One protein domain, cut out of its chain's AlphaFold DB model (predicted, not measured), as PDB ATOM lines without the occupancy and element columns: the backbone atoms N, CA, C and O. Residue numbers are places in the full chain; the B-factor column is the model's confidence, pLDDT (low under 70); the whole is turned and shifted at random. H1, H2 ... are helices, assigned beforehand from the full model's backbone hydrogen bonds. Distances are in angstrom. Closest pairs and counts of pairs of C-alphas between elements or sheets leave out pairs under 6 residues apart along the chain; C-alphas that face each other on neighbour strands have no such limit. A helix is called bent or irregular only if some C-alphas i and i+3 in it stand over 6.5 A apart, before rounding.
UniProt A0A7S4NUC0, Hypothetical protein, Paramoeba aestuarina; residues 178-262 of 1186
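What this domain is: This is residues 178 to 262 of the 1186 residues of the protein "Hypothetical protein" of Paramoeba aestuarina (UniProt A0A7S4NUC0). What shape do these coordinates draw? Three long helices run lengthwise along a rod and the path folds back twice, with H2 and H3 as a close hairpin and the bent H1 running back along H2 on another side, more loosely held at its first arm, H1a. What is it made of? The printed part has 85 residues with three named helices, H1, H2 and H3 in that order, and no named strand, and the class is all helix. How large and how dense is it? It is only just loose, close to compact, with a radius of gyration of the C-alphas of 14.4 A, and it spans 47 by 22 by 16 A.

How they stand to each other: How does the first helix run? H1, residues 180 to 207, was assigned as one helix by its hydrogen bonds but is bent, with C-alphas 196 and 199 6.5 A apart; its arms, H1a, residues 180 to 196, and H1b, residues 199 to 207, stand at a shallow tilt of 30 degrees. How do these arms meet the next helix? H1b and H2, residues 211 to 237, are a helical hairpin and touch, opposite ways at a shallow tilt of 18 degrees; their closest C-alphas, of Ala 205 and Arg 214, are 5.1 A apart, and H2 touches H1b with residues 214 to 221 alone. H1a and H2 only just touch, with 3 pairs of C-alphas within 8 A, the closest being those of Cys 187 and Leu 232 at 7.0 A; they run opposite ways at a shallow tilt of 14 degrees, and H2 touches H1a with residues 225 to 235 alone. Where does the last helix stand? H3, residues 240 to 261, touches H2 in a second helical hairpin, opposite ways at a shallow tilt of 17 degrees, with the closest C-alphas, of Leu 224 and Ala 253, 5.0 A apart. H1b and H3 are close but not clearly touching, with the C-alphas of Ser 204 and Ala 261 closest at 7.4 A, while H1a and H3 are apart. What do the backbones show? In H1a, H1b and H2 every O i to N i+4 pair is within hydrogen-bond range, and in H3 17 of 18 are.

Where its parts are: Where does the first arm lie? H1a begins with C-alpha 180 at (3.381, 17.530, -30.905) and measures 24.3 A from first to last C-alpha, and H1b measures 12.4 A. Where are the other helices? H2 measures 39.2 A, from C-alpha 211 at (13.186, -12.988, -1.360) to C-alpha 237. H3 measures 31.0 A and ends with C-alpha 261 at (18.943, -3.395, -9.330).

The domain as a whole: How far does it reach, and is it unbroken? The two C-alphas farthest apart, of Asn 178 and Thr 209, are 46.9 A apart, and the printed part has no cut. Are the links long? The links from H1b to H2 and from H2 to H3 are tight, with 3 and 2 residues between the helices. Where is confidence low? The mean pLDDT of the printed part is 83.0; residues 207 to 212 and residue 262 are under 70.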
ATOM      1  N   ASN A 178       6.093  23.099 -27.615       84.81
ATOM      2  CA  ASN A 178       4.785  22.775 -28.194       84.81
ATOM      3  C   ASN A 178       4.897  22.039 -29.549       84.81
ATOM      4  O   ASN A 178       4.110  22.291 -30.465       84.81
ATOM      5  N   ASP A 179       5.872  21.131 -29.698       87.50
ATOM      6  CA  ASP A 179       6.060  20.322 -30.911       87.50
ATOM      7  C   ASP A 179       5.399  18.940 -30.736       87.50
ATOM      8  O   ASP A 179       6.032  17.999 -30.244       87.50
ATOM      9  N   PRO A 180       4.126  18.764 -31.150       78.38
ATOM     10  CA  PRO A 180       3.381  17.530 -30.905       78.38
ATOM     11  C   PRO A 180       3.987  16.322 -31.624       78.38
ATOM     12  O   PRO A 180       3.761  15.186 -31.208       78.38
ATOM     13  N   LYS A 181       4.758  16.540 -32.698       85.62
ATOM     14  CA  LYS A 181       5.376  15.456 -33.459       85.62
ATOM     15  C   LYS A 181       6.594  14.909 -32.719       85.62
ATOM     16  O   LYS A 181       6.679  13.696 -32.537       85.62
ATOM     17  N   LYS A 182       7.476  15.786 -32.228       88.62
ATOM     18  CA  LYS A 182       8.594  15.375 -31.363       88.62
ATOM     19  C   LYS A 182       8.094  14.739 -30.072       88.62
ATOM     20  O   LYS A 182       8.607  13.706 -29.664       88.62
ATOM     21  N   LEU A 183       7.047  15.298 -29.468       83.06
ATOM     22  CA  LEU A 183       6.431  14.748 -28.261       83.06
ATOM     23  C   LEU A 183       5.944  13.306 -28.477       83.06
ATOM     24  O   LEU A 183       6.181  12.424 -27.652       83.06
ATOM     25  N   GLN A 184       5.289  13.056 -29.616       84.75
ATOM     26  CA  GLN A 184       4.812  11.732 -29.998       84.75
ATOM     27  C   GLN A 184       5.967  10.755 -30.270       84.75
ATOM     28  O   GLN A 184       5.880   9.593 -29.871       84.75
ATOM     29  N   GLU A 185       7.045  11.218 -30.910       90.12
ATOM     30  CA  GLU A 185       8.267  10.435 -31.133       90.12
ATOM     31  C   GLU A 185       8.925  10.039 -29.800       90.12
ATOM     32  O   GLU A 185       9.200   8.859 -29.585       90.12
ATOM     33  N   GLN A 186       9.063  10.965 -28.849       90.88
ATOM     34  CA  GLN A 186       9.677  10.685 -27.544       90.88
ATOM     35  C   GLN A 186       8.795   9.817 -26.641       90.88
ATOM     36  O   GLN A 186       9.283   8.907 -25.971       90.88
ATOM     37  N   CYS A 187       7.469   9.984 -26.697       86.94
ATOM     38  CA  CYS A 187       6.543   9.050 -26.053       86.94
ATOM     39  C   CYS A 187       6.693   7.622 -26.607       86.94
ATOM     40  O   CYS A 187       6.501   6.652 -25.869       86.94
ATOM     41  N   ALA A 188       7.027   7.464 -27.893       88.38
ATOM     42  CA  ALA A 188       7.298   6.154 -28.480       88.38
ATOM     43  C   ALA A 188       8.641   5.575 -28.000       88.38
ATOM     44  O   ALA A 188       8.697   4.378 -27.716       88.38
ATOM     45  N   VAL A 189       9.678   6.408 -27.833       90.69
ATOM     46  CA  VAL A 189      10.977   6.012 -27.250       90.69
ATOM     47  C   VAL A 189      10.801   5.517 -25.811       90.69
ATOM     48  O   VAL A 189      11.193   4.393 -25.502       90.69
ATOM     49  N   ILE A 190      10.106   6.284 -24.962       90.00
ATOM     50  CA  ILE A 190       9.827   5.920 -23.560       90.00
ATOM     51  C   ILE A 190       9.065   4.587 -23.478       90.00
ATOM     52  O   ILE A 190       9.445   3.687 -22.726       90.00
ATOM     53  N   ASN A 191       8.009   4.411 -24.284       90.06
ATOM     54  CA  ASN A 191       7.248   3.157 -24.305       90.06
ATOM     55  C   ASN A 191       8.058   1.978 -24.871       90.06
ATOM     56  O   ASN A 191       7.875   0.841 -24.433       90.06
ATOM     57  N   GLY A 192       8.965   2.240 -25.817       90.50
ATOM     58  CA  GLY A 192       9.899   1.257 -26.357       90.50
ATOM     59  C   GLY A 192      10.882   0.756 -25.301       90.50
ATOM     60  O   GLY A 192      10.972  -0.454 -25.086       90.50
ATOM     61  N   ALA A 193      11.555   1.668 -24.593       86.44
ATOM     62  CA  ALA A 193      12.465   1.339 -23.495       86.44
ATOM     63  C   ALA A 193      11.736   0.566 -22.381       86.44
ATOM     64  O   ALA A 193      12.166  -0.519 -21.986       86.44
ATOM     65  N   ARG A 194      10.545   1.029 -21.975       89.25
ATOM     66  CA  ARG A 194       9.673   0.353 -20.996       89.25
ATOM     67  C   ARG A 194       9.336  -1.091 -21.391       89.25
ATOM     68  O   ARG A 194       9.379  -1.997 -20.553       89.25
ATOM     69  N   ALA A 195       9.016  -1.332 -22.663       87.56
ATOM     70  CA  ALA A 195       8.705  -2.670 -23.167       87.56
ATOM     71  C   ALA A 195       9.931  -3.601 -23.171       87.56
ATOM     72  O   ALA A 195       9.792  -4.783 -22.849       87.56
ATOM     73  N   LYS A 196      11.120  -3.070 -23.491       88.38
ATOM     74  CA  LYS A 196      12.394  -3.810 -23.459       88.38
ATOM     75  C   LYS A 196      12.855  -4.116 -22.027       88.38
ATOM     76  O   LYS A 196      13.390  -5.194 -21.790       88.38
ATOM     77  N   MET A 197      12.607  -3.220 -21.070       84.62
ATOM     78  CA  MET A 197      13.010  -3.398 -19.669       84.62
ATOM     79  C   MET A 197      12.218  -4.493 -18.952       84.62
ATOM     80  O   MET A 197      12.799  -5.266 -18.198       84.62
ATOM     81  N   LYS A 198      10.912  -4.626 -19.211       86.94
ATOM     82  CA  LYS A 198      10.044  -5.607 -18.531       86.94
ATOM     83  C   LYS A 198      10.609  -7.047 -18.480       86.94
ATOM     84  O   LYS A 198      10.605  -7.632 -17.396       86.94
ATOM     85  N   PRO A 199      11.100  -7.651 -19.584       79.50
ATOM     86  CA  PRO A 199      11.742  -8.967 -19.529       79.50
ATOM     87  C   PRO A 199      13.128  -8.957 -18.858       79.50
ATOM     88  O   PRO A 199      13.533  -9.980 -18.312       79.50
ATOM     89  N   VAL A 200      13.862  -7.838 -18.870       80.44
ATOM     90  CA  VAL A 200      15.161  -7.702 -18.182       80.44
ATOM     91  C   VAL A 200      14.961  -7.674 -16.665       80.44
ATOM     92  O   VAL A 200      15.595  -8.460 -15.968       80.44
ATOM     93  N   VAL A 201      14.003  -6.883 -16.171       81.12
ATOM     94  CA  VAL A 201      13.617  -6.821 -14.748       81.12
ATOM     95  C   VAL A 201      13.155  -8.185 -14.239       81.12
ATOM     96  O   VAL A 201      13.570  -8.629 -13.175       81.12
ATOM     97  N   ALA A 202      12.335  -8.898 -15.018       77.56
ATOM     98  CA  ALA A 202      11.877 -10.234 -14.640       77.56
ATOM     99  C   ALA A 202      13.041 -11.231 -14.489       77.56
ATOM    100  O   ALA A 202      13.008 -12.062 -13.584       77.56
ATOM    101  N   ARG A 203      14.072 -11.134 -15.342       79.62
ATOM    102  CA  ARG A 203      15.285 -11.962 -15.251       79.62
ATOM    103  C   ARG A 203      16.175 -11.561 -14.074       79.62
ATOM    104  O   ARG A 203      16.652 -12.448 -13.375       79.62
ATOM    105  N   SER A 204      16.354 -10.262 -13.839       77.75
ATOM    106  CA  SER A 204      17.131  -9.725 -12.711       77.75
ATOM    107  C   SER A 204      16.521 -10.140 -11.367       77.75
ATOM    108  O   SER A 204      17.158 -10.839 -10.578       77.75
ATOM    109  N   ALA A 205      15.219  -9.900 -11.193       74.75
ATOM    110  CA  ALA A 205      14.475 -10.355 -10.027       74.75
ATOM    111  C   ALA A 205      14.514 -11.886  -9.882       74.75
ATOM    112  O   ALA A 205      14.583 -12.400  -8.767       74.75
ATOM    113  N   GLN A 206      14.489 -12.647 -10.986       72.94
ATOM    114  CA  GLN A 206      14.619 -14.106 -10.935       72.94
ATOM    115  C   GLN A 206      16.000 -14.578 -10.460       72.94
ATOM    116  O   GLN A 206      16.055 -15.553  -9.712       72.94
ATOM    117  N   ALA A 207      17.072 -13.884 -10.844       67.38
ATOM    118  CA  ALA A 207      18.442 -14.179 -10.431       67.38
ATOM    119  C   ALA A 207      18.723 -13.829  -8.958       67.38
ATOM    120  O   ALA A 207      19.632 -14.395  -8.356       67.38
ATOM    121  N   ASN A 208      17.927 -12.937  -8.366       64.06
ATOM    122  CA  ASN A 208      18.047 -12.543  -6.970       64.06
ATOM    123  C   ASN A 208      17.537 -13.659  -6.035       64.06
ATOM    124  O   ASN A 208      16.342 -13.982  -6.022       64.06
ATOM    125  N   THR A 209      18.450 -14.282  -5.284       61.03
ATOM    126  CA  THR A 209      18.158 -15.403  -4.369       61.03
ATOM    127  C   THR A 209      17.554 -14.947  -3.042       61.03
ATOM    128  O   THR A 209      16.923 -15.752  -2.356       61.03
ATOM    129  N   ASP A 210      17.681 -13.660  -2.701       67.00
ATOM    130  CA  ASP A 210      17.059 -13.061  -1.524       67.00
ATOM    131  C   ASP A 210      15.592 -12.667  -1.822       67.00
ATOM    132  O   ASP A 210      15.328 -11.786  -2.653       67.00
ATOM    133  N   PRO A 211      14.600 -13.277  -1.141       60.47
ATOM    134  CA  PRO A 211      13.186 -12.988  -1.360       60.47
ATOM    135  C   PRO A 211      12.769 -11.563  -0.959       60.47
ATOM    136  O   PRO A 211      11.769 -11.068  -1.490       60.47
ATOM    137  N   VAL A 212      13.488 -10.902  -0.045       66.56
ATOM    138  CA  VAL A 212      13.232  -9.509   0.354       66.56
ATOM    139  C   VAL A 212      13.729  -8.565  -0.733       66.56
ATOM    140  O   VAL A 212      12.962  -7.723  -1.206       66.56
ATOM    141  N   ARG A 213      14.964  -8.765  -1.200       70.50
ATOM    142  CA  ARG A 213      15.568  -7.956  -2.267       70.50
ATOM    143  C   ARG A 213      14.813  -8.106  -3.588       70.50
ATOM    144  O   ARG A 213      14.448  -7.100  -4.190       70.50
ATOM    145  N   ARG A 214      14.427  -9.336  -3.956       82.25
ATOM    146  CA  ARG A 214      13.538  -9.614  -5.102       82.25
ATOM    147  C   ARG A 214      12.215  -8.848  -5.001       82.25
ATOM    148  O   ARG A 214      11.730  -8.311  -5.994       82.25
ATOM    149  N   ARG A 215      11.588  -8.818  -3.818       75.00
ATOM    150  CA  ARG A 215      10.308  -8.115  -3.618       75.00
ATOM    151  C   ARG A 215      10.484  -6.597  -3.713       75.00
ATOM    152  O   ARG A 215       9.613  -5.943  -4.280       75.00
ATOM    153  N   ASN A 216      11.592  -6.067  -3.197       78.25
ATOM    154  CA  ASN A 216      11.931  -4.649  -3.277       78.25
ATOM    155  C   ASN A 216      12.177  -4.204  -4.730       78.25
ATOM    156  O   ASN A 216      11.570  -3.244  -5.185       78.25
ATOM    157  N   GLU A 217      12.965  -4.964  -5.491       83.50
ATOM    158  CA  GLU A 217      13.256  -4.706  -6.910       83.50
ATOM    159  C   GLU A 217      11.976  -4.691  -7.771       83.50
ATOM    160  O   GLU A 217      11.748  -3.772  -8.559       83.50
ATOM    161  N   ILE A 218      11.071  -5.658  -7.557       84.19
ATOM    162  CA  ILE A 218       9.752  -5.691  -8.217       84.19
ATOM    163  C   ILE A 218       8.880  -4.495  -7.797       84.19
ATOM    164  O   ILE A 218       8.139  -3.958  -8.625       84.19
ATOM    165  N   GLY A 219       8.947  -4.088  -6.525       85.88
ATOM    166  CA  GLY A 219       8.230  -2.927  -5.997       85.88
ATOM    167  C   GLY A 219       8.687  -1.626  -6.652       85.88
ATOM    168  O   GLY A 219       7.871  -0.927  -7.243       85.88
ATOM    169  N   LYS A 220       9.998  -1.364  -6.656       89.00
ATOM    170  CA  LYS A 220      10.592  -0.166  -7.267       89.00
ATOM    171  C   LYS A 220      10.353  -0.090  -8.775       89.00
ATOM    172  O   LYS A 220      10.073   0.988  -9.292       89.00
ATOM    173  N   TRP A 221      10.367  -1.224  -9.485       91.50
ATOM    174  CA  TRP A 221       9.983  -1.255 -10.903       91.50
ATOM    175  C   TRP A 221       8.535  -0.807 -11.113       91.50
ATOM    176  O   TRP A 221       8.239  -0.084 -12.063       91.50
ATOM    177  N   LYS A 222       7.623  -1.239 -10.237       90.38
ATOM    178  CA  LYS A 222       6.218  -0.836 -10.300       90.38
ATOM    179  C   LYS A 222       6.063   0.667 -10.049       90.38
ATOM    180  O   LYS A 222       5.355   1.313 -10.812       90.38
ATOM    181  N   ASP A 223       6.765   1.213  -9.061       87.25
ATOM    182  CA  ASP A 223       6.722   2.644  -8.742       87.25
ATOM    183  C   ASP A 223       7.251   3.501  -9.909       87.25
ATOM    184  O   ASP A 223       6.594   4.457 -10.323       87.25
ATOM    185  N   LEU A 224       8.376   3.110 -10.526       91.25
ATOM    186  CA  LEU A 224       8.897   3.750 -11.743       91.25
ATOM    187  C   LEU A 224       7.881   3.689 -12.894       91.25
ATOM    188  O   LEU A 224       7.666   4.666 -13.611       91.25
ATOM    189  N   ASN A 225       7.235   2.540 -13.063       90.69
ATOM    190  CA  ASN A 225       6.252   2.304 -14.109       90.69
ATOM    191  C   ASN A 225       4.988   3.169 -13.938       90.69
ATOM    192  O   ASN A 225       4.467   3.668 -14.936       90.69
ATOM    193  N   ASP A 226       4.541   3.374 -12.699       90.12
ATOM    194  CA  ASP A 226       3.409   4.237 -12.354       90.12
ATOM    195  C   ASP A 226       3.783   5.730 -12.529       90.12
ATOM    196  O   ASP A 226       3.019   6.495 -13.122       90.12
ATOM    197  N   CYS A 227       4.999   6.140 -12.137       88.75
ATOM    198  CA  CYS A 227       5.519   7.493 -12.384       88.75
ATOM    199  C   CYS A 227       5.634   7.823 -13.884       88.75
ATOM    200  O   CYS A 227       5.322   8.941 -14.303       88.75
ATOM    201  N   LEU A 228       6.054   6.859 -14.711       89.75
ATOM    202  CA  LEU A 228       6.117   7.021 -16.168       89.75
ATOM    203  C   LEU A 228       4.725   7.183 -16.793       89.75
ATOM    204  O   LEU A 228       4.564   7.996 -17.703       89.75
ATOM    205  N   ASP A 229       3.719   6.442 -16.316       92.75
ATOM    206  CA  ASP A 229       2.334   6.605 -16.773       92.75
ATOM    207  C   ASP A 229       1.788   7.993 -16.417       92.75
ATOM    208  O   ASP A 229       1.170   8.653 -17.257       92.75
ATOM    209  N   ASP A 230       2.078   8.473 -15.208       89.88
ATOM    210  CA  ASP A 230       1.725   9.819 -14.763       89.88
ATOM    211  C   ASP A 230       2.378  10.912 -15.622       89.88
ATOM    212  O   ASP A 230       1.699  11.854 -16.038       89.88
ATOM    213  N   LEU A 231       3.674  10.784 -15.926       88.56
ATOM    214  CA  LEU A 231       4.386  11.724 -16.793       88.56
ATOM    215  C   LEU A 231       3.799  11.724 -18.209       88.56
ATOM    216  O   LEU A 231       3.516  12.787 -18.754       88.56
ATOM    217  N   LEU A 232       3.562  10.549 -18.801       89.44
ATOM    218  CA  LEU A 232       2.975  10.439 -20.141       89.44
ATOM    219  C   LEU A 232       1.556  11.023 -20.205       89.44
ATOM    220  O   LEU A 232       1.151  11.540 -21.249       89.44
ATOM    221  N   ASN A 233       0.790  10.948 -19.116       89.31
ATOM    222  CA  ASN A 233      -0.529  11.568 -19.027       89.31
ATOM    223  C   ASN A 233      -0.441  13.094 -18.883       89.31
ATOM    224  O   ASN A 233      -1.174  13.793 -19.582       89.31
ATOM    225  N   ALA A 234       0.482  13.610 -18.065       86.06
ATOM    226  CA  ALA A 234       0.737  15.050 -17.941       86.06
ATOM    227  C   ALA A 234       1.193  15.658 -19.279       86.06
ATOM    228  O   ALA A 234       0.661  16.672 -19.728       86.06
ATOM    229  N   VAL A 235       2.088  14.959 -19.983       82.81
ATOM    230  CA  VAL A 235       2.575  15.325 -21.321       82.81
ATOM    231  C   VAL A 235       1.430  15.391 -22.345       82.81
ATOM    232  O   VAL A 235       1.398  16.288 -23.182       82.81
ATOM    233  N   LYS A 236       0.434  14.496 -22.266       84.12
ATOM    234  CA  LYS A 236      -0.779  14.566 -23.108       84.12
ATOM    235  C   LYS A 236      -1.734  15.693 -22.707       84.12
ATOM    236  O   LYS A 236      -2.513  16.138 -23.548       84.12
ATOM    237  N   GLY A 237      -1.716  16.099 -21.438       85.06
ATOM    238  CA  GLY A 237      -2.535  17.184 -20.898       85.06
ATOM    239  C   GLY A 237      -2.041  18.579 -21.283       85.06
ATOM    240  O   GLY A 237      -2.845  19.508 -21.299       85.06
ATOM    241  N   GLY A 238      -0.757  18.714 -21.641       83.25
ATOM    242  CA  GLY A 238      -0.148  19.980 -22.063       83.25
ATOM    243  C   GLY A 238       0.087  20.983 -20.926       83.25
ATOM    244  O   GLY A 238       0.176  22.178 -21.190       83.25
ATOM    245  N   ASP A 239       0.146  20.525 -19.671       86.44
ATOM    246  CA  ASP A 239       0.483  21.365 -18.514       86.44
ATOM    247  C   ASP A 239       1.989  21.276 -18.223       86.44
ATOM    248  O   ASP A 239       2.464  20.327 -17.597       86.44
ATOM    249  N   ASP A 240       2.749  22.275 -18.674       79.50
ATOM    250  CA  ASP A 240       4.211  22.303 -18.538       79.50
ATOM    251  C   ASP A 240       4.693  22.270 -17.074       79.50
ATOM    252  O   ASP A 240       5.776  21.747 -16.791       79.50
ATOM    253  N   ILE A 241       3.901  22.792 -16.125       80.25
ATOM    254  CA  ILE A 241       4.248  22.780 -14.693       80.25
ATOM    255  C   ILE A 241       4.070  21.368 -14.136       80.25
ATOM    256  O   ILE A 241       4.916  20.876 -13.380       80.25
ATOM    257  N   GLU A 242       2.982  20.698 -14.514       86.62
ATOM    258  CA  GLU A 242       2.747  19.314 -14.115       86.62
ATOM    259  C   GLU A 242       3.777  18.365 -14.748       86.62
ATOM    260  O   GLU A 242       4.281  17.473 -14.062       86.62
ATOM    261  N   VAL A 243       4.171  18.600 -16.004       84.94
ATOM    262  CA  VAL A 243       5.204  17.822 -16.708       84.94
ATOM    263  C   VAL A 243       6.565  17.904 -16.006       84.94
ATOM    264  O   VAL A 243       7.163  16.860 -15.745       84.94
ATOM    265  N   GLU A 244       7.050  19.096 -15.633       81.25
ATOM    266  CA  GLU A 244       8.328  19.215 -14.901       81.25
ATOM    267  C   GLU A 244       8.258  18.575 -13.507       81.25
ATOM    268  O   GLU A 244       9.165  17.838 -13.116       81.25
ATOM    269  N   ARG A 245       7.142  18.745 -12.785       87.44
ATOM    270  CA  ARG A 245       6.962  18.113 -11.469       87.44
ATOM    271  C   ARG A 245       6.941  16.584 -11.553       87.44
ATOM    272  O   ARG A 245       7.430  15.904 -10.652       87.44
ATOM    273  N   LYS A 246       6.321  16.017 -12.592       89.88
ATOM    274  CA  LYS A 246       6.266  14.561 -12.795       89.88
ATOM    275  C   LYS A 246       7.596  14.005 -13.304       89.88
ATOM    276  O   LYS A 246       7.934  12.879 -12.956       89.88
ATOM    277  N   LYS A 247       8.371  14.782 -14.061       88.88
ATOM    278  CA  LYS A 247       9.715  14.409 -14.514       88.88
ATOM    279  C   LYS A 247      10.679  14.223 -13.344       88.88
ATOM    280  O   LYS A 247      11.366  13.210 -13.333       88.88
ATOM    281  N   GLU A 248      10.709  15.134 -12.369       83.81
ATOM    282  CA  GLU A 248      11.546  14.956 -11.166       83.81
ATOM    283  C   GLU A 248      11.207  13.641 -10.453       83.81
ATOM    284  O   GLU A 248      12.090  12.827 -10.222       83.81
ATOM    285  N   LYS A 249       9.914  13.334 -10.280       86.00
ATOM    286  CA  LYS A 249       9.475  12.053  -9.699       86.00
ATOM    287  C   LYS A 249       9.885  10.819 -10.505       86.00
ATOM    288  O   LYS A 249      10.119   9.765  -9.923       86.00
ATOM    289  N   VAL A 250       9.909  10.915 -11.836       86.44
ATOM    290  CA  VAL A 250      10.388   9.828 -12.702       86.44
ATOM    291  C   VAL A 250      11.898   9.661 -12.563       86.44
ATOM    292  O   VAL A 250      12.354   8.526 -12.537       86.44
ATOM    293  N   LEU A 251      12.659  10.753 -12.462       83.56
ATOM    294  CA  LEU A 251      14.108  10.697 -12.263       83.56
ATOM    295  C   LEU A 251      14.461  10.094 -10.898       83.56
ATOM    296  O   LEU A 251      15.267   9.170 -10.865       83.56
ATOM    297  N   ASP A 252      13.779  10.514  -9.829       81.75
ATOM    298  CA  ASP A 252      13.949   9.950  -8.483       81.75
ATOM    299  C   ASP A 252      13.610   8.449  -8.464       81.75
ATOM    300  O   ASP A 252      14.378   7.629  -7.970       81.75
ATOM    301  N   ALA A 253      12.484   8.052  -9.075       82.88
ATOM    302  CA  ALA A 253      12.084   6.644  -9.157       82.88
ATOM    303  C   ALA A 253      13.034   5.794 -10.026       82.88
ATOM    304  O   ALA A 253      13.152   4.584  -9.823       82.88
ATOM    305  N   LEU A 254      13.692   6.409 -11.016       82.44
ATOM    306  CA  LEU A 254      14.658   5.750 -11.896       82.44
ATOM    307  C   LEU A 254      15.984   5.511 -11.165       82.44
ATOM    308  O   LEU A 254      16.574   4.444 -11.331       82.44
ATOM    309  N   GLU A 255      16.412   6.453 -10.323       80.25
ATOM    310  CA  GLU A 255      17.581   6.320  -9.448       80.25
ATOM    311  C   GLU A 255      17.337   5.279  -8.342       80.25
ATOM    312  O   GLU A 255      18.097   4.318  -8.237       80.25
ATOM    313  N   ASP A 256      16.186   5.346  -7.664       78.25
ATOM    314  CA  ASP A 256      15.735   4.340  -6.692       78.25
ATOM    315  C   ASP A 256      15.731   2.911  -7.268       78.25
ATOM    316  O   ASP A 256      16.080   1.936  -6.594       78.25
ATOM    317  N   TYR A 257      15.284   2.761  -8.519       84.62
ATOM    318  CA  TYR A 257      15.270   1.467  -9.195       84.62
ATOM    319  C   TYR A 257      16.681   1.015  -9.600       84.62
ATOM    320  O   TYR A 257      17.003  -0.169  -9.473       84.62
ATOM    321  N   ARG A 258      17.534   1.939 -10.059       80.69
ATOM    322  CA  ARG A 258      18.939   1.666 -10.400       80.69
ATOM    323  C   ARG A 258      19.722   1.179  -9.175       80.69
ATOM    324  O   ARG A 258      20.482   0.220  -9.301       80.69
ATOM    325  N   ASP A 259      19.470   1.759  -8.006       76.31
ATOM    326  CA  ASP A 259      20.078   1.341  -6.740       76.31
ATOM    327  C   ASP A 259      19.569  -0.030  -6.281       76.31
ATOM    328  O   ASP A 259      20.348  -0.884  -5.857       76.31
ATOM    329  N   ALA A 260      18.269  -0.298  -6.446       74.88
ATOM    330  CA  ALA A 260      17.692  -1.604  -6.130       74.88
ATOM    331  C   ALA A 260      18.203  -2.737  -7.047       74.88
ATOM    332  O   ALA A 260      18.305  -3.882  -6.597       74.88
ATOM    333  N   ALA A 261      18.522  -2.429  -8.311       73.19
ATOM    334  CA  ALA A 261      18.943  -3.395  -9.330       73.19
ATOM    335  C   ALA A 261      20.474  -3.600  -9.431       73.19
ATOM    336  O   ALA A 261      20.924  -4.530 -10.104       73.19
ATOM    337  N   GLY A 262      21.290  -2.754  -8.791       69.69
ATOM    338  CA  GLY A 262      22.753  -2.842  -8.824       69.69
ATOM    339  C   GLY A 262      23.344  -3.977  -7.970       69.69
ATOM    340  O   GLY A 262      22.798  -4.349  -6.928       69.69
TER     341      GLY A 262